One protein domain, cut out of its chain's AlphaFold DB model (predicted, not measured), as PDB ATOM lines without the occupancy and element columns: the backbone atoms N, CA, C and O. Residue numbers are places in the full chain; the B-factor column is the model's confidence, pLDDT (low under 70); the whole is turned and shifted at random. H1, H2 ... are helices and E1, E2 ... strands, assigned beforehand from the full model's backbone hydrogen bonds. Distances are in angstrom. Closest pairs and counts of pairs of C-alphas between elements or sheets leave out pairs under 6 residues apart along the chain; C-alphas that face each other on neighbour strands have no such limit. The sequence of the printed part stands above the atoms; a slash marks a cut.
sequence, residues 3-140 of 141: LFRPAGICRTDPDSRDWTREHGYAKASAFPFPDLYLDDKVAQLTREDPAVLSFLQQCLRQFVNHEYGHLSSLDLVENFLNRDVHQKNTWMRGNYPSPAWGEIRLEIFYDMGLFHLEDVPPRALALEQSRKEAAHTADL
ATOM      1  N   LEU A   3     200.657 124.850 149.562       96.19
ATOM      2  CA  LEU A   3     201.015 123.458 149.274       96.19
ATOM      3  C   LEU A   3     199.979 122.520 149.904       96.19
ATOM      4  O   LEU A   3     199.836 122.472 151.122       96.19
ATOM      5  N   PHE A   4     199.299 121.740 149.070       95.50
ATOM      6  CA  PHE A   4     198.305 120.758 149.495       95.50
ATOM      7  C   PHE A   4     198.922 119.386 149.755       95.50
ATOM      8  O   PHE A   4     198.623 118.720 150.745       95.50
ATOM      9  N   ARG A   5     199.768 118.939 148.824       93.38
ATOM     10  CA  ARG A   5     200.407 117.625 148.867       93.38
ATOM     11  C   ARG A   5     201.783 117.719 148.208       93.38
ATOM     12  O   ARG A   5     201.849 118.174 147.068       93.38
ATOM     13  N   PRO A   6     202.854 117.247 148.867       94.31
ATOM     14  CA  PRO A   6     204.168 117.190 148.243       94.31
ATOM     15  C   PRO A   6     204.212 116.138 147.129       94.31
ATOM     16  O   PRO A   6     203.428 115.179 147.116       94.31
ATOM     17  N   ALA A   7     205.170 116.286 146.227       91.44
ATOM     18  CA  ALA A   7     205.446 115.335 145.174       91.44
ATOM     19  C   ALA A   7     205.689 113.931 145.742       91.44
ATOM     20  O   ALA A   7     206.251 113.733 146.822       91.44
ATOM     21  N   GLY A   8     205.257 112.926 144.991       89.75
ATOM     22  CA  GLY A   8     205.394 111.530 145.378       89.75
ATOM     23  C   GLY A   8     204.347 110.656 144.716       89.75
ATOM     24  O   GLY A   8     203.524 111.124 143.932       89.75
ATOM     25  N   ILE A   9     204.336 109.372 145.060       86.56
ATOM     26  CA  ILE A   9     203.422 108.417 144.432       86.56
ATOM     27  C   ILE A   9     201.979 108.700 144.857       86.56
ATOM     28  O   ILE A   9     201.653 108.700 146.048       86.56
ATOM     29  N   CYS A  10     201.109 108.955 143.883       84.88
ATOM     30  CA  CYS A  10     199.668 108.974 144.094       84.88
ATOM     31  C   CYS A  10     199.134 107.568 143.843       84.88
ATOM     32  O   CYS A  10     199.479 106.943 142.842       84.88
ATOM     33  N   ARG A  11     198.333 107.055 144.780       85.19
ATOM     34  CA  ARG A  11     197.657 105.762 144.664       85.19
ATOM     35  C   ARG A  11     196.169 106.016 144.643       85.19
ATOM     36  O   ARG A  11     195.650 106.659 145.557       85.19
ATOM     37  N   THR A  12     195.505 105.505 143.625       81.56
ATOM     38  CA  THR A  12     194.061 105.673 143.503       81.56
ATOM     39  C   THR A  12     193.330 104.524 144.167       81.56
ATOM     40  O   THR A  12     193.925 103.499 144.508       81.56
ATOM     41  N   ASP A  13     192.035 104.720 144.371       83.62
ATOM     42  CA  ASP A  13     191.156 103.718 144.950       83.62
ATOM     43  C   ASP A  13     191.210 102.414 144.123       83.62
ATOM     44  O   ASP A  13     191.143 102.482 142.891       83.62
ATOM     45  N   PRO A  14     191.351 101.230 144.748       81.12
ATOM     46  CA  PRO A  14     191.225  99.951 144.050       81.12
ATOM     47  C   PRO A  14     189.903  99.801 143.287       81.12
ATOM     48  O   PRO A  14     189.878  99.158 142.236       81.12
ATOM     49  N   ASP A  15     188.841 100.438 143.786       81.75
ATOM     50  CA  ASP A  15     187.494 100.375 143.220       81.75
ATOM     51  C   ASP A  15     187.218 101.506 142.215       81.75
ATOM     52  O   ASP A  15     186.116 101.610 141.668       81.75
ATOM     53  N   SER A  16     188.205 102.366 141.927       76.62
ATOM     54  CA  SER A  16     188.071 103.335 140.837       76.62
ATOM     55  C   SER A  16     187.932 102.615 139.487       76.62
ATOM     56  O   SER A  16     188.319 101.455 139.331       76.62
ATOM     57  N   ARG A  17     187.389 103.283 138.469       73.19
ATOM     58  CA  ARG A  17     187.546 102.794 137.093       73.19
ATOM     59  C   ARG A  17     188.905 103.254 136.612       73.19
ATOM     60  O   ARG A  17     189.216 104.428 136.731       73.19
ATOM     61  N   ASP A  18     189.749 102.343 136.166       74.62
ATOM     62  CA  ASP A  18     191.037 102.698 135.581       74.62
ATOM     63  C   ASP A  18     191.272 101.780 134.401       74.62
ATOM     64  O   ASP A  18     191.407 100.566 134.569       74.62
ATOM     65  N   TRP A  19     191.362 102.378 133.218       72.50
ATOM     66  CA  TRP A  19     191.571 101.667 131.967       72.50
ATOM     67  C   TRP A  19     192.761 100.695 132.031       72.50
ATOM     68  O   TRP A  19     192.666  99.564 131.556       72.50
ATOM     69  N   THR A  20     193.866 101.088 132.672       69.31
ATOM     70  CA  THR A  20     195.076 100.254 132.779       69.31
ATOM     71  C   THR A  20     194.846  99.003 133.623       69.31
ATOM     72  O   THR A  20     195.361  97.930 133.300       69.31
ATOM     73  N   ARG A  21     194.032  99.110 134.679       76.69
ATOM     74  CA  ARG A  21     193.648  97.981 135.531       76.69
ATOM     75  C   ARG A  21     192.596  97.112 134.853       76.69
ATOM     76  O   ARG A  21     192.722  95.891 134.873       76.69
ATOM     77  N   GLU A  22     191.611  97.731 134.209       78.88
ATOM     78  CA  GLU A  22     190.559  97.043 133.450       78.88
ATOM     79  C   GLU A  22     191.131  96.154 132.335       78.88
ATOM     80  O   GLU A  22     190.587  95.086 132.063       78.88
ATOM     81  N   HIS A  23     192.265  96.544 131.746       75.06
ATOM     82  CA  HIS A  23     192.942  95.791 130.684       75.06
ATOM     83  C   HIS A  23     194.130  94.945 131.183       75.06
ATOM     84  O   HIS A  23     194.859  94.366 130.380       75.06
ATOM     85  N   GLY A  24     194.332  94.844 132.503       75.25
ATOM     86  CA  GLY A  24     195.338  93.964 133.107       75.25
ATOM     87  C   GLY A  24     196.791  94.439 132.994       75.25
ATOM     88  O   GLY A  24     197.700  93.675 133.322       75.25
ATOM     89  N   TYR A  25     197.030  95.686 132.579       69.75
ATOM     90  CA  TYR A  25     198.375  96.266 132.499       69.75
ATOM     91  C   TYR A  25     198.961  96.595 133.878       69.75
ATOM     92  O   TYR A  25     200.180  96.604 134.040       69.75
ATOM     93  N   ALA A  26     198.115  96.824 134.889       70.12
ATOM     94  CA  ALA A  26     198.543  97.112 136.255       70.12
ATOM     95  C   ALA A  26     197.632  96.458 137.309       70.12
ATOM     96  O   ALA A  26     196.410  96.433 137.172       70.12
ATOM     97  N   LYS A  27     198.228  95.963 138.408       73.44
ATOM     98  CA  LYS A  27     197.482  95.450 139.581       73.44
ATOM     99  C   LYS A  27     196.971  96.565 140.495       73.44
ATOM    100  O   LYS A  27     195.983  96.380 141.194       73.44
ATOM    101  N   ALA A  28     197.675  97.691 140.521       75.19
ATOM    102  CA  ALA A  28     197.324  98.877 141.282       75.19
ATOM    103  C   ALA A  28     197.630 100.107 140.434       75.19
ATOM    104  O   ALA A  28     198.653 100.146 139.751       75.19
ATOM    105  N   SER A  29     196.764 101.107 140.521       75.25
ATOM    106  CA  SER A  29     196.942 102.377 139.827       75.25
ATOM    107  C   SER A  29     197.738 103.322 140.711       75.25
ATOM    108  O   SER A  29     197.225 103.899 141.674       75.25
ATOM    109  N   ALA A  30     199.033 103.394 140.423       79.44
ATOM    110  CA  ALA A  30     199.991 104.180 141.174       79.44
ATOM    111  C   ALA A  30     200.964 104.856 140.215       79.44
ATOM    112  O   ALA A  30     201.541 104.185 139.365       79.44
ATOM    113  N   PHE A  31     201.160 106.162 140.367       77.38
ATOM    114  CA  PHE A  31     202.006 106.931 139.461       77.38
ATOM    115  C   PHE A  31     202.707 108.087 140.180       77.38
ATOM    116  O   PHE A  31     202.218 108.543 141.227       77.38
ATOM    117  N   PRO A  32     203.858 108.559 139.664       80.06
ATOM    118  CA  PRO A  32     204.461 109.803 140.125       80.06
ATOM    119  C   PRO A  32     203.447 110.935 140.027       80.06
ATOM    120  O   PRO A  32     202.746 111.063 139.035       80.06
ATOM    121  N   PHE A  33     203.351 111.744 141.071       85.31
ATOM    122  CA  PHE A  33     202.446 112.880 141.114       85.31
ATOM    123  C   PHE A  33     203.234 114.087 141.618       85.31
ATOM    124  O   PHE A  33     203.970 113.930 142.601       85.31
ATOM    125  N   PRO A  34     203.128 115.252 140.957       89.38
ATOM    126  CA  PRO A  34     203.937 116.416 141.300       89.38
ATOM    127  C   PRO A  34     203.521 117.046 142.632       89.38
ATOM    128  O   PRO A  34     202.591 116.576 143.297       89.38
ATOM    129  N   ASP A  35     204.208 118.120 143.022       93.88
ATOM    130  CA  ASP A  35     203.696 118.996 144.072       93.88
ATOM    131  C   ASP A  35     202.326 119.529 143.643       93.88
ATOM    132  O   ASP A  35     202.155 120.015 142.523       93.88
ATOM    133  N   LEU A  36     201.346 119.410 144.533       94.25
ATOM    134  CA  LEU A  36     199.985 119.868 144.308       94.25
ATOM    135  C   LEU A  36     199.701 121.055 145.207       94.25
ATOM    136  O   LEU A  36     199.844 120.965 146.429       94.25
ATOM    137  N   TYR A  37     199.254 122.139 144.594       96.56
ATOM    138  CA  TYR A  37     198.930 123.383 145.266       96.56
ATOM    139  C   TYR A  37     197.429 123.651 145.233       96.56
ATOM    140  O   TYR A  37     196.719 123.185 144.344       96.56
ATOM    141  N   LEU A  38     196.958 124.426 146.201       96.81
ATOM    142  CA  LEU A  38     195.667 125.099 146.160       96.81
ATOM    143  C   LEU A  38     195.881 126.528 145.659       96.81
ATOM    144  O   LEU A  38     196.816 127.211 146.105       96.81
ATOM    145  N   ASP A  39     195.012 126.997 144.769       95.00
ATOM    146  CA  ASP A  39     194.872 128.429 144.525       95.00
ATOM    147  C   ASP A  39     194.341 129.139 145.786       95.00
ATOM    148  O   ASP A  39     193.960 128.510 146.777       95.00
ATOM    149  N   ASP A  40     194.340 130.470 145.778       95.12
ATOM    150  CA  ASP A  40     193.965 131.230 146.974       95.12
ATOM    151  C   ASP A  40     192.487 131.044 147.356       95.12
ATOM    152  O   ASP A  40     192.161 131.053 148.543       95.12
ATOM    153  N   LYS A  41     191.601 130.817 146.376       93.56
ATOM    154  CA  LYS A  41     190.162 130.625 146.611       93.56
ATOM    155  C   LYS A  41     189.882 129.273 147.252       93.56
ATOM    156  O   LYS A  41     189.184 129.204 148.256       93.56
ATOM    157  N   VAL A  42     190.456 128.203 146.715       94.56
ATOM    158  CA  VAL A  42     190.339 126.852 147.263       94.56
ATOM    159  C   VAL A  42     191.037 126.775 148.621       94.56
ATOM    160  O   VAL A  42     190.484 126.184 149.543       94.56
ATOM    161  N   ALA A  43     192.198 127.417 148.792       95.69
ATOM    162  CA  ALA A  43     192.870 127.501 150.092       95.69
ATOM    163  C   ALA A  43     192.032 128.251 151.138       95.69
ATOM    164  O   ALA A  43     192.046 127.904 152.317       95.69
ATOM    165  N   GLN A  44     191.293 129.284 150.734       94.56
ATOM    166  CA  GLN A  44     190.344 129.943 151.622       94.56
ATOM    167  C   GLN A  44     189.159 129.022 151.949       94.56
ATOM    168  O   GLN A  44     188.838 128.847 153.124       94.56
ATOM    169  N   LEU A  45     188.571 128.368 150.942       93.62
ATOM    170  CA  LEU A  45     187.455 127.438 151.122       93.62
ATOM    171  C   LEU A  45     187.790 126.287 152.079       93.62
ATOM    172  O   LEU A  45     186.956 125.924 152.900       93.62
ATOM    173  N   THR A  46     189.005 125.732 152.034       94.06
ATOM    174  CA  THR A  46     189.411 124.655 152.957       94.06
ATOM    175  C   THR A  46     189.548 125.117 154.407       94.06
ATOM    176  O   THR A  46     189.418 124.297 155.317       94.06
ATOM    177  N   ARG A  47     189.803 126.411 154.643       93.94
ATOM    178  CA  ARG A  47     189.831 127.000 155.992       93.94
ATOM    179  C   ARG A  47     188.427 127.295 156.512       93.94
ATOM    180  O   ARG A  47     188.204 127.207 157.715       93.94
ATOM    181  N   GLU A  48     187.509 127.655 155.620       94.56
ATOM    182  CA  GLU A  48     186.113 127.956 155.952       94.56
ATOM    183  C   GLU A  48     185.281 126.683 156.161       94.56
ATOM    184  O   GLU A  48     184.474 126.621 157.088       94.56
ATOM    185  N   ASP A  49     185.511 125.655 155.342       93.75
ATOM    186  CA  ASP A  49     184.795 124.384 155.385       93.75
ATOM    187  C   ASP A  49     185.766 123.182 155.319       93.75
ATOM    188  O   ASP A  49     186.290 122.837 154.251       93.75
ATOM    189  N   PRO A  50     185.976 122.469 156.445       89.56
ATOM    190  CA  PRO A  50     186.816 121.272 156.492       89.56
ATOM    191  C   PRO A  50     186.365 120.132 155.562       89.56
ATOM    192  O   PRO A  50     187.168 119.250 155.237       89.56
ATOM    193  N   ALA A  51     185.101 120.115 155.121       93.31
ATOM    194  CA  ALA A  51     184.610 119.108 154.182       93.31
ATOM    195  C   ALA A  51     185.281 119.230 152.805       93.31
ATOM    196  O   ALA A  51     185.485 118.212 152.139       93.31
ATOM    197  N   VAL A  52     185.714 120.436 152.415       92.88
ATOM    198  CA  VAL A  52     186.423 120.682 151.150       92.88
ATOM    199  C   VAL A  52     187.734 119.901 151.116       92.88
ATOM    200  O   VAL A  52     188.032 119.241 150.126       92.88
ATOM    201  N   LEU A  53     188.492 119.876 152.215       92.56
ATOM    202  CA  LEU A  53     189.737 119.104 152.291       92.56
ATOM    203  C   LEU A  53     189.492 117.605 152.047       92.56
ATOM    204  O   LEU A  53     190.226 116.963 151.293       92.56
ATOM    205  N   SER A  54     188.438 117.056 152.655       91.81
ATOM    206  CA  SER A  54     188.055 115.650 152.471       91.81
ATOM    207  C   SER A  54     187.622 115.367 151.031       91.81
ATOM    208  O   SER A  54     188.002 114.345 150.459       91.81
ATOM    209  N   PHE A  55     186.885 116.298 150.424       91.69
ATOM    210  CA  PHE A  55     186.487 116.235 149.023       91.69
ATOM    211  C   PHE A  55     187.699 116.220 148.081       91.69
ATOM    212  O   PHE A  55     187.823 115.305 147.272       91.69
ATOM    213  N   LEU A  56     188.655 117.142 148.243       92.81
ATOM    214  CA  LEU A  56     189.874 117.193 147.421       92.81
ATOM    215  C   LEU A  56     190.702 115.902 147.524       92.81
ATOM    216  O   LEU A  56     191.249 115.412 146.535       92.81
ATOM    217  N   GLN A  57     190.775 115.302 148.716       90.75
ATOM    218  CA  GLN A  57     191.428 114.003 148.891       90.75
ATOM    219  C   GLN A  57     190.680 112.876 148.172       90.75
ATOM    220  O   GLN A  57     191.315 111.973 147.626       90.75
ATOM    221  N   GLN A  58     189.347 112.906 148.176       88.06
ATOM    222  CA  GLN A  58     188.529 111.934 147.457       88.06
ATOM    223  C   GLN A  58     188.706 112.067 145.940       88.06
ATOM    224  O   GLN A  58     188.874 111.048 145.269       88.06
ATOM    225  N   CYS A  59     188.761 113.296 145.422       87.00
ATOM    226  CA  CYS A  59     189.074 113.596 144.026       87.00
ATOM    227  C   CYS A  59     190.370 112.902 143.580       87.00
ATOM    228  O   CYS A  59     190.361 112.139 142.618       87.00
ATOM    229  N   LEU A  60     191.459 113.041 144.347       87.00
ATOM    230  CA  LEU A  60     192.732 112.377 144.031       87.00
ATOM    231  C   LEU A  60     192.644 110.847 144.032       87.00
ATOM    232  O   LEU A  60     193.277 110.193 143.203       87.00
ATOM    233  N   ARG A  61     191.849 110.255 144.932       85.00
ATOM    234  CA  ARG A  61     191.639 108.796 144.945       85.00
ATOM    235  C   ARG A  61     190.850 108.313 143.731       85.00
ATOM    236  O   ARG A  61     191.001 107.160 143.346       85.00
ATOM    237  N   GLN A  62     190.025 109.167 143.133       79.50
ATOM    238  CA  GLN A  62     189.168 108.825 141.996       79.50
ATOM    239  C   GLN A  62     189.682 109.357 140.654       79.50
ATOM    240  O   GLN A  62     189.063 109.078 139.631       79.50
ATOM    241  N   PHE A  63     190.826 110.042 140.643       78.56
ATOM    242  CA  PHE A  63     191.391 110.755 139.490       78.56
ATOM    243  C   PHE A  63     191.506 109.922 138.201       78.56
ATOM    244  O   PHE A  63     191.526 110.430 137.090       78.56
ATOM    245  N   VAL A  64     191.533 108.602 138.319       71.38
ATOM    246  CA  VAL A  64     191.709 107.691 137.184       71.38
ATOM    247  C   VAL A  64     190.415 107.357 136.437       71.38
ATOM    248  O   VAL A  64     190.474 106.725 135.386       71.38
ATOM    249  N   ASN A  65     189.256 107.791 136.950       58.16
ATOM    250  CA  ASN A  65     187.950 107.339 136.468       58.16
ATOM    251  C   ASN A  65     187.612 107.870 135.070       58.16
ATOM    252  O   ASN A  65     187.183 107.087 134.238       58.16
ATOM    253  N   HIS A  66     187.859 109.151 134.774       53.12
ATOM    254  CA  HIS A  66     187.588 109.766 133.458       53.12
ATOM    255  C   HIS A  66     188.409 111.050 133.204       53.12
ATOM    256  O   HIS A  66     188.113 111.814 132.289       53.12
ATOM    257  N   GLU A  67     189.434 111.314 134.017       56.53
ATOM    258  CA  GLU A  67     190.165 112.598 134.031       56.53
ATOM    259  C   GLU A  67     191.518 112.521 133.319       56.53
ATOM    260  O   GLU A  67     192.262 113.499 133.193       56.53
ATOM    261  N   TYR A  68     191.794 111.345 132.755       53.34
ATOM    262  CA  TYR A  68     192.793 111.139 131.725       53.34
ATOM    263  C   TYR A  68     192.318 111.772 130.416       53.34
ATOM    264  O   TYR A  68     191.922 111.071 129.501       53.34
ATOM    265  N   GLY A  69     192.306 113.099 130.346       46.81
ATOM    266  CA  GLY A  69     192.191 113.837 129.093       46.81
ATOM    267  C   GLY A  69     190.907 113.583 128.296       46.81
ATOM    268  O   GLY A  69     190.763 112.620 127.552       46.81
ATOM    269  N   HIS A  70     190.028 114.579 128.270       42.22
ATOM    270  CA  HIS A  70     189.092 114.769 127.154       42.22
ATOM    271  C   HIS A  70     189.803 115.190 125.845       42.22
ATOM    272  O   HIS A  70     189.287 115.986 125.067       42.22
ATOM    273  N   LEU A  71     190.992 114.658 125.583       43.44
ATOM    274  CA  LEU A  71     191.728 114.813 124.340       43.44
ATOM    275  C   LEU A  71     192.046 113.392 123.894       43.44
ATOM    276  O   LEU A  71     192.624 112.648 124.665       43.44
ATOM    277  N   SER A  72     191.471 113.025 122.747       38.25
ATOM    278  CA  SER A  72     191.595 111.796 121.951       38.25
ATOM    279  C   SER A  72     192.076 110.482 122.611       38.25
ATOM    280  O   SER A  72     193.027 110.400 123.377       38.25
ATOM    281  N   SER A  73     191.503 109.354 122.189       44.69
ATOM    282  CA  SER A  73     191.964 108.016 122.598       44.69
ATOM    283  C   SER A  73     193.445 107.715 122.297       44.69
ATOM    284  O   SER A  73     193.987 106.764 122.859       44.69
ATOM    285  N   LEU A  74     194.105 108.505 121.439       40.44
ATOM    286  CA  LEU A  74     195.542 108.417 121.160       40.44
ATOM    287  C   LEU A  74     196.385 109.027 122.290       40.44
ATOM    288  O   LEU A  74     197.401 108.444 122.670       40.44
ATOM    289  N   ASP A  75     195.917 110.121 122.897       54.72
ATOM    290  CA  ASP A  75     196.601 110.770 124.018       54.72
ATOM    291  C   ASP A  75     196.573 109.886 125.274       54.72
ATOM    292  O   ASP A  75     197.472 109.963 126.103       54.72
ATOM    293  N   LEU A  76     195.590 108.987 125.416       60.03
ATOM    294  CA  LEU A  76     195.522 108.035 126.535       60.03
ATOM    295  C   LEU A  76     196.720 107.076 126.568       60.03
ATOM    296  O   LEU A  76     197.286 106.835 127.635       60.03
ATOM    297  N   VAL A  77     197.122 106.540 125.410       63.41
ATOM    298  CA  VAL A  77     198.254 105.603 125.318       63.41
ATOM    299  C   VAL A  77     199.577 106.344 125.481       63.41
ATOM    300  O   VAL A  77     200.451 105.864 126.199       63.41
ATOM    301  N   GLU A  78     199.735 107.525 124.879       63.16
ATOM    302  CA  GLU A  78     200.947 108.332 125.061       63.16
ATOM    303  C   GLU A  78     201.088 108.861 126.492       63.16
ATOM    304  O   GLU A  78     202.190 108.850 127.040       63.16
ATOM    305  N   ASN A  79     199.990 109.263 127.136       64.25
ATOM    306  CA  ASN A  79     199.988 109.633 128.551       64.25
ATOM    307  C   ASN A  79     200.344 108.437 129.435       64.25
ATOM    308  O   ASN A  79     201.161 108.579 130.343       64.25
ATOM    309  N   PHE A  80     199.805 107.249 129.138       66.00
ATOM    310  CA  PHE A  80     200.201 106.011 129.809       66.00
ATOM    311  C   PHE A  80     201.697 105.727 129.640       66.00
ATOM    312  O   PHE A  80     202.394 105.536 130.631       66.00
ATOM    313  N   LEU A  81     202.221 105.738 128.411       67.81
ATOM    314  CA  LEU A  81     203.638 105.475 128.151       67.81
ATOM    315  C   LEU A  81     204.527 106.512 128.842       67.81
ATOM    316  O   LEU A  81     205.489 106.156 129.517       67.81
ATOM    317  N   ASN A  82     204.192 107.797 128.748       68.06
ATOM    318  CA  ASN A  82     204.958 108.837 129.417       68.06
ATOM    319  C   ASN A  82     204.957 108.666 130.934       68.06
ATOM    320  O   ASN A  82     206.016 108.753 131.546       68.06
ATOM    321  N   ARG A  83     203.816 108.349 131.538       69.00
ATOM    322  CA  ARG A  83     203.698 108.201 132.987       69.00
ATOM    323  C   ARG A  83     204.286 106.896 133.508       69.00
ATOM    324  O   ARG A  83     205.113 106.919 134.411       69.00
ATOM    325  N   ASP A  84     203.872 105.767 132.956       67.44
ATOM    326  CA  ASP A  84     204.185 104.451 133.514       67.44
ATOM    327  C   ASP A  84     205.505 103.899 132.971       67.44
ATOM    328  O   ASP A  84     206.228 103.222 133.703       67.44
ATOM    329  N   VAL A  85     205.888 104.251 131.736       67.38
ATOM    330  CA  VAL A  85     207.175 103.838 131.148       67.38
ATOM    331  C   VAL A  85     208.245 104.911 131.336       67.38
ATOM    332  O   VAL A  85     209.352 104.594 131.768       67.38
ATOM    333  N   HIS A  86     207.943 106.180 131.046       69.88
ATOM    334  CA  HIS A  86     208.932 107.263 131.129       69.88
ATOM    335  C   HIS A  86     208.945 108.010 132.467       69.88
ATOM    336  O   HIS A  86     209.845 108.824 132.671       69.88
ATOM    337  N   GLN A  87     208.002 107.731 133.378       66.81
ATOM    338  CA  GLN A  87     207.881 108.405 134.679       66.81
ATOM    339  C   GLN A  87     207.791 109.937 134.551       66.81
ATOM    340  O   GLN A  87     208.258 110.684 135.409       66.81
ATOM    341  N   LYS A  88     207.191 110.404 133.453       65.62
ATOM    342  CA  LYS A  88     206.916 111.806 133.151       65.62
ATOM    343  C   LYS A  88     205.441 112.086 133.362       65.62
ATOM    344  O   LYS A  88     204.579 111.427 132.787       65.62
ATOM    345  N   ASN A  89     205.167 113.126 134.129       62.44
ATOM    346  CA  ASN A  89     203.839 113.705 134.183       62.44
ATOM    347  C   ASN A  89     203.592 114.481 132.888       62.44
ATOM    348  O   ASN A  89     204.440 115.261 132.450       62.44
ATOM    349  N   THR A  90     202.441 114.256 132.275       64.75
ATOM    350  CA  THR A  90     201.956 115.005 131.115       64.75
ATOM    351  C   THR A  90     200.832 115.946 131.544       64.75
ATOM    352  O   THR A  90     200.542 116.077 132.737       64.75
ATOM    353  N   TRP A  91     200.209 116.636 130.588       71.69
ATOM    354  CA  TRP A  91     199.059 117.478 130.884       71.69
ATOM    355  C   TRP A  91     197.839 116.618 131.226       71.69
ATOM    356  O   TRP A  91     197.343 115.868 130.384       71.69
ATOM    357  N   MET A  92     197.353 116.724 132.462       76.31
ATOM    358  CA  MET A  92     196.158 116.016 132.924       76.31
ATOM    359  C   MET A  92     195.177 116.991 133.569       76.31
ATOM    360  O   MET A  92     195.587 118.013 134.126       76.31
ATOM    361  N   ARG A  93     193.879 116.669 133.510       79.00
ATOM    362  CA  ARG A  93     192.841 117.552 134.035       79.00
ATOM    363  C   ARG A  93     191.656 116.805 134.634       79.00
ATOM    364  O   ARG A  93     190.970 116.076 133.925       79.00
ATOM    365  N   GLY A  94     191.366 117.104 135.897       81.81
ATOM    366  CA  GLY A  94     190.151 116.697 136.594       81.81
ATOM    367  C   GLY A  94     189.142 117.830 136.735       81.81
ATOM    368  O   GLY A  94     189.520 118.986 136.928       81.81
ATOM    369  N   ASN A  95     187.854 117.508 136.617       83.38
ATOM    370  CA  ASN A  95     186.764 118.472 136.779       83.38
ATOM    371  C   ASN A  95     185.777 117.924 137.811       83.38
ATOM    372  O   ASN A  95     185.062 116.956 137.546       83.38
ATOM    373  N   TYR A  96     185.696 118.581 138.967       84.75
ATOM    374  CA  TYR A  96     184.912 118.119 140.106       84.75
ATOM    375  C   TYR A  96     183.814 119.130 140.444       84.75
ATOM    376  O   TYR A  96     184.020 120.043 141.251       84.75
ATOM    377  N   PRO A  97     182.629 119.001 139.826       80.56
ATOM    378  CA  PRO A  97     181.501 119.856 140.157       80.56
ATOM    379  C   PRO A  97     180.985 119.532 141.565       80.56
ATOM    380  O   PRO A  97     180.588 118.401 141.842       80.56
ATOM    381  N   SER A  98     180.925 120.541 142.430       77.94
ATOM    382  CA  SER A  98     180.253 120.483 143.726       77.94
ATOM    383  C   SER A  98     179.058 121.442 143.748       77.94
ATOM    384  O   SER A  98     179.225 122.638 143.505       77.94
ATOM    385  N   PRO A  99     177.848 120.971 144.098       71.00
ATOM    386  CA  PRO A  99     176.700 121.850 144.320       71.00
ATOM    387  C   PRO A  99     176.899 122.850 145.469       71.00
ATOM    388  O   PRO A  99     176.205 123.860 145.509       71.00
ATOM    389  N   ALA A 100     177.804 122.554 146.409       80.94
ATOM    390  CA  ALA A 100     178.033 123.371 147.597       80.94
ATOM    391  C   ALA A 100     179.078 124.473 147.371       80.94
ATOM    392  O   ALA A 100     178.926 125.570 147.901       80.94
ATOM    393  N   TRP A 101     180.121 124.188 146.583       84.94
ATOM    394  CA  TRP A 101     181.298 125.062 146.477       84.94
ATOM    395  C   TRP A 101     181.601 125.535 145.051       84.94
ATOM    396  O   TRP A 101     182.469 126.381 144.877       84.94
ATOM    397  N   GLY A 102     180.903 125.019 144.035       83.44
ATOM    398  CA  GLY A 102     181.199 125.286 142.625       83.44
ATOM    399  C   GLY A 102     182.035 124.183 141.969       83.44
ATOM    400  O   GLY A 102     182.144 123.071 142.484       83.44
ATOM    401  N   GLU A 103     182.587 124.458 140.785       87.69
ATOM    402  CA  GLU A 103     183.430 123.502 140.057       87.69
ATOM    403  C   GLU A 103     184.897 123.701 140.441       87.69
ATOM    404  O   GLU A 103     185.515 124.700 140.076       87.69
ATOM    405  N   ILE A 104     185.448 122.732 141.171       89.19
ATOM    406  CA  ILE A 104     186.879 122.685 141.468       89.19
ATOM    407  C   ILE A 104     187.561 121.895 140.357       89.19
ATOM    408  O   ILE A 104     187.133 120.794 140.002       89.19
ATOM    409  N   ARG A 105     188.649 122.440 139.824       88.56
ATOM    410  CA  ARG A 105     189.466 121.798 138.800       88.56
ATOM    411  C   ARG A 105     190.802 121.386 139.349       88.56
ATOM    412  O   ARG A 105     191.402 122.121 140.120       88.56
ATOM    413  N   LEU A 106     191.265 120.229 138.901       89.06
ATOM    414  CA  LEU A 106     192.645 119.808 139.041       89.06
ATOM    415  C   LEU A 106     193.316 119.950 137.689       89.06
ATOM    416  O   LEU A 106     192.899 119.301 136.736       89.06
ATOM    417  N   GLU A 107     194.370 120.744 137.610       87.88
ATOM    418  CA  GLU A 107     195.224 120.811 136.432       87.88
ATOM    419  C   GLU A 107     196.633 120.392 136.808       87.88
ATOM    420  O   GLU A 107     197.197 120.880 137.784       87.88
ATOM    421  N   ILE A 108     197.195 119.462 136.045       84.25
ATOM    422  CA  ILE A 108     198.563 118.998 136.224       84.25
ATOM    423  C   ILE A 108     199.340 119.363 134.974       84.25
ATOM    424  O   ILE A 108     199.041 118.867 133.891       84.25
ATOM    425  N   PHE A 109     200.341 120.216 135.142       79.12
ATOM    426  CA  PHE A 109     201.274 120.633 134.112       79.12
ATOM    427  C   PHE A 109     202.646 120.095 134.476       79.12
ATOM    428  O   PHE A 109     203.375 120.726 135.232       79.12
ATOM    429  N   TYR A 110     202.991 118.924 133.941       76.25
ATOM    430  CA  TYR A 110     204.296 118.303 134.154       76.25
ATOM    431  C   TYR A 110     204.664 118.196 135.653       76.25
ATOM    432  O   TYR A 110     204.185 117.322 136.373       76.25
ATOM    433  N   ASP A 111     205.521 119.076 136.146       83.75
ATOM    434  CA  ASP A 111     206.077 119.085 137.494       83.75
ATOM    435  C   ASP A 111     205.220 119.818 138.538       83.75
ATOM    436  O   ASP A 111     205.587 119.818 139.712       83.75
ATOM    437  N   MET A 112     204.061 120.364 138.157       88.75
ATOM    438  CA  MET A 112     203.168 121.072 139.075       88.75
ATOM    439  C   MET A 112     201.700 120.681 138.890       88.75
ATOM    440  O   MET A 112     201.189 120.619 137.774       88.75
ATOM    441  N   GLY A 113     200.999 120.464 140.002       91.25
ATOM    442  CA  GLY A 113     199.547 120.342 140.064       91.25
ATOM    443  C   GLY A 113     198.904 121.548 140.747       91.25
ATOM    444  O   GLY A 113     199.460 122.104 141.695       91.25
ATOM    445  N   LEU A 114     197.700 121.913 140.318       94.12
ATOM    446  CA  LEU A 114     196.911 122.987 140.906       94.12
ATOM    447  C   LEU A 114     195.441 122.583 141.036       94.12
ATOM    448  O   LEU A 114     194.800 122.244 140.043       94.12
ATOM    449  N   PHE A 115     194.911 122.677 142.253       93.81
ATOM    450  CA  PHE A 115     193.479 122.784 142.490       93.81
ATOM    451  C   PHE A 115     193.053 124.248 142.436       93.81
ATOM    452  O   PHE A 115     193.549 125.058 143.221       93.81
ATOM    453  N   HIS A 116     192.125 124.576 141.543       93.00
ATOM    454  CA  HIS A 116     191.591 125.931 141.407       93.00
ATOM    455  C   HIS A 116     190.072 125.938 141.278       93.00
ATOM    456  O   HIS A 116     189.468 124.933 140.893       93.00
ATOM    457  N   LEU A 117     189.458 127.058 141.661       90.56
ATOM    458  CA  LEU A 117     188.011 127.236 141.584       90.56
ATOM    459  C   LEU A 117     187.639 128.018 140.325       90.56
ATOM    460  O   LEU A 117     188.058 129.165 140.152       90.56
ATOM    461  N   GLU A 118     186.789 127.432 139.486       83.06
ATOM    462  CA  GLU A 118     186.208 128.145 138.349       83.06
ATOM    463  C   GLU A 118     185.060 129.044 138.809       83.06
ATOM    464  O   GLU A 118     184.061 128.567 139.356       83.06
ATOM    465  N   ASP A 119     185.172 130.344 138.526       69.69
ATOM    466  CA  ASP A 119     184.122 131.327 138.832       69.69
ATOM    467  C   ASP A 119     182.833 131.056 138.046       69.69
ATOM    468  O   ASP A 119     181.731 131.330 138.523       69.69
ATOM    469  N   VAL A 120     182.962 130.498 136.838       67.31
ATOM    470  CA  VAL A 120     181.833 130.085 136.005       67.31
ATOM    471  C   VAL A 120     182.044 128.632 135.584       67.31
ATOM    472  O   VAL A 120     182.903 128.378 134.741       67.31
ATOM    473  N   PRO A 121     181.254 127.672 136.099       61.97
ATOM    474  CA  PRO A 121     181.400 126.264 135.746       61.97
ATOM    475  C   PRO A 121     181.246 126.071 134.232       61.97
ATOM    476  O   PRO A 121     180.205 126.426 133.673       61.97
ATOM    477  N   PRO A 122     182.208 125.470 133.522       60.84
ATOM    478  CA  PRO A 122     182.075 125.270 132.078       60.84
ATOM    479  C   PRO A 122     180.974 124.302 131.677       60.84
ATOM    480  O   PRO A 122     180.488 124.380 130.554       60.84
ATOM    481  N   ARG A 123     180.474 123.478 132.605       63.06
ATOM    482  CA  ARG A 123     179.188 122.798 132.415       63.06
ATOM    483  C   ARG A 123     178.020 123.783 132.333       63.06
ATOM    484  O   ARG A 123     177.130 123.582 131.513       63.06
ATOM    485  N   ALA A 124     177.999 124.827 133.159       66.56
ATOM    486  CA  ALA A 124     176.971 125.864 133.092       66.56
ATOM    487  C   ALA A 124     177.063 126.636 131.768       66.56
ATOM    488  O   ALA A 124     176.038 126.807 131.112       66.56
ATOM    489  N   LEU A 125     178.279 126.978 131.322       65.12
ATOM    490  CA  LEU A 125     178.505 127.589 130.006       65.12
ATOM    491  C   LEU A 125     178.080 126.665 128.860       65.12
ATOM    492  O   LEU A 125     177.387 127.109 127.954       65.12
ATOM    493  N   ALA A 126     178.427 125.376 128.907       67.38
ATOM    494  CA  ALA A 126     178.036 124.406 127.884       67.38
ATOM    495  C   ALA A 126     176.513 124.202 127.834       67.38
ATOM    496  O   ALA A 126     175.934 124.110 126.755       67.38
ATOM    497  N   LEU A 127     175.845 124.170 128.991       71.62
ATOM    498  CA  LEU A 127     174.385 124.101 129.070       71.62
ATOM    499  C   LEU A 127     173.727 125.386 128.557       71.62
ATOM    500  O   LEU A 127     172.699 125.316 127.889       71.62
ATOM    501  N   GLU A 128     174.294 126.553 128.855       73.94
ATOM    502  CA  GLU A 128     173.812 127.833 128.338       73.94
ATOM    503  C   GLU A 128     173.993 127.926 126.818       73.94
ATOM    504  O   GLU A 128     173.063 128.313 126.112       73.94
ATOM    505  N   GLN A 129     175.149 127.506 126.309       74.38
ATOM    506  CA  GLN A 129     175.451 127.456 124.883       74.38
ATOM    507  C   GLN A 129     174.509 126.489 124.156       74.38
ATOM    508  O   GLN A 129     173.876 126.877 123.181       74.38
ATOM    509  N   SER A 130     174.313 125.281 124.692       73.75
ATOM    510  CA  SER A 130     173.365 124.299 124.151       73.75
ATOM    511  C   SER A 130     171.928 124.833 124.129       73.75
ATOM    512  O   SER A 130     171.206 124.623 123.157       73.75
ATOM    513  N   ARG A 131     171.508 125.583 125.159       78.81
ATOM    514  CA  ARG A 131     170.196 126.256 125.173       78.81
ATOM    515  C   ARG A 131     170.094 127.341 124.099       78.81
ATOM    516  O   ARG A 131     169.057 127.430 123.449       78.81
ATOM    517  N   LYS A 132     171.145 128.146 123.902       80.38
ATOM    518  CA  LYS A 132     171.205 129.175 122.848       80.38
ATOM    519  C   LYS A 132     171.155 128.554 121.452       80.38
ATOM    520  O   LYS A 132     170.407 129.032 120.608       80.38
ATOM    521  N   GLU A 133     171.891 127.471 121.227       79.06
ATOM    522  CA  GLU A 133     171.895 126.727 119.964       79.06
ATOM    523  C   GLU A 133     170.533 126.080 119.687       79.06
ATOM    524  O   GLU A 133     170.001 126.220 118.587       79.06
ATOM    525  N   ALA A 134     169.908 125.450 120.687       75.88
ATOM    526  CA  ALA A 134     168.573 124.869 120.554       75.88
ATOM    527  C   ALA A 134     167.502 125.928 120.231       75.88
ATOM    528  O   ALA A 134     166.655 125.695 119.371       75.88
ATOM    529  N   ALA A 135     167.567 127.100 120.872       75.56
ATOM    530  CA  ALA A 135     166.681 128.224 120.570       75.56
ATOM    531  C   ALA A 135     166.909 128.763 119.148       75.56
ATOM    532  O   ALA A 135     165.954 128.978 118.412       75.56
ATOM    533  N   HIS A 136     168.168 128.897 118.724       70.75
ATOM    534  CA  HIS A 136     168.494 129.370 117.380       70.75
ATOM    535  C   HIS A 136     168.063 128.385 116.283       70.75
ATOM    536  O   HIS A 136     167.658 128.801 115.202       70.75
ATOM    537  N   THR A 137     168.100 127.081 116.575       68.25
ATOM    538  CA  THR A 137     167.651 126.031 115.647       68.25
ATOM    539  C   THR A 137     166.124 125.977 115.534       68.25
ATOM    540  O   THR A 137     165.606 125.606 114.487       68.25
ATOM    541  N   ALA A 138     165.398 126.366 116.588       63.75
ATOM    542  CA  ALA A 138     163.936 126.441 116.590       63.75
ATOM    543  C   ALA A 138     163.378 127.667 115.836       63.75
ATOM    544  O   ALA A 138     162.221 127.642 115.426       63.75
ATOM    545  N   ASP A 139     164.199 128.704 115.637       57.81
ATOM    546  CA  ASP A 139     163.866 129.933 114.895       57.81
ATOM    547  C   ASP A 139     164.240 129.871 113.395       57.81
ATOM    548  O   ASP A 139     164.034 130.839 112.659       57.81
ATOM    549  N   LEU A 140     164.798 128.751 112.919       52.66
ATOM    550  CA  LEU A 140     165.030 128.522 111.490       52.66
ATOM    551  C   LEU A 140     163.720 128.038 110.823       52.66
ATOM    552  O   LEU A 140     163.123 127.084 111.326       52.66
TER     553      LEU A 140
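Overview. This is residues 3 to 140 of the 141 residues of an uncharacterized protein of Firmicutes bacterium CAG:114 (UniProt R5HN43). A strongly twisted, curled sheet of five strands has H2 and H3 on one face; beyond E1 and E4 the chain runs on into a small two-strand sheet, E2 and E3, with H4 packing on E3 and H1 near H4. Residues 125 to 140, of which 125 to 138 belong to H5, stick out as a free arm. The printed part has 138 residues, in the order E1 E2 H1 E3 E4 H2 H3 H4 E5 E6 E7 H5, mixed helices and strands; the large sheet, order E1 E4 E7 E6 E5, is mixed. The whole is only just compact, close to loose, with a radius of gyration of the C-alphas of 17.0 A and spans of 53 by 39 by 26 A.

Along the chain. E1, residues 3 to 5, begins at C-alpha 3 (201.015, 123.458, 149.274). E2 is residues 8 to 11, H1 19 to 22, E3 30 to 33 and E4 35 to 38. H2 is residues 40 to 48, 12.4 A long, and H3 is 50 to 62, 19.3 A. H4, residues 73 to 85, is 17.9 A. E5, residues 92 to 98, is 19.7 A, E6, 102 to 109, is 22.3 A and E7, 112 to 118, is 18.4 A. H5, residues 122 to 138, 23.9 A, ends at C-alpha 138 (163.936, 126.441, 116.590).

Arrangement. E5, E6 and E7 form a meander, each strand the antiparallel neighbour of the one before, through hairpins E5-E6 (N 94 to O 106, 2.8 A) and E6-E7 (N 107 to O 114, 2.9 A). E4 is parallel to E7 (N 113 to O 35, 2.8 A) and antiparallel to E1 (N 4 to O 36, 2.8 A). H3 makes two layers with this sheet, a helix on one face; the closest C-alphas of H3 and E5 are Cys 59 and Tyr 96, 7.3 A. H2, on the same face, lies over none of the strands at a height over the sheet of 4.9 A. H2 and H3 only just touch, only at the corner by their link, with 3 pairs of C-alphas within 8 A, the closest Thr 46 and Val 52, 5.3 A. E2 and E3 are antiparallel (N 10 to O 31, 2.9 A). The closest C-alphas of E3 and H4 are Phe 31 and Asp 84, 6.8 A. H5 only grazes the large sheet, with residues 122 to 124. H5 has every O i to N i+4 pair within hydrogen-bond range, H2 4 of 5, H3 and H4 8 of 9 each; H1 is too short for one.

Size, cuts and confidence. The C-alphas farthest apart, Gly 8 and Leu 140, are 55.4 A apart. The printed part has no cut and no long link. The mean pLDDT of the printed part is 77.7; it is under 70 at residues 20, 25, 65 to 90, 119 to 126 and 137 to 140.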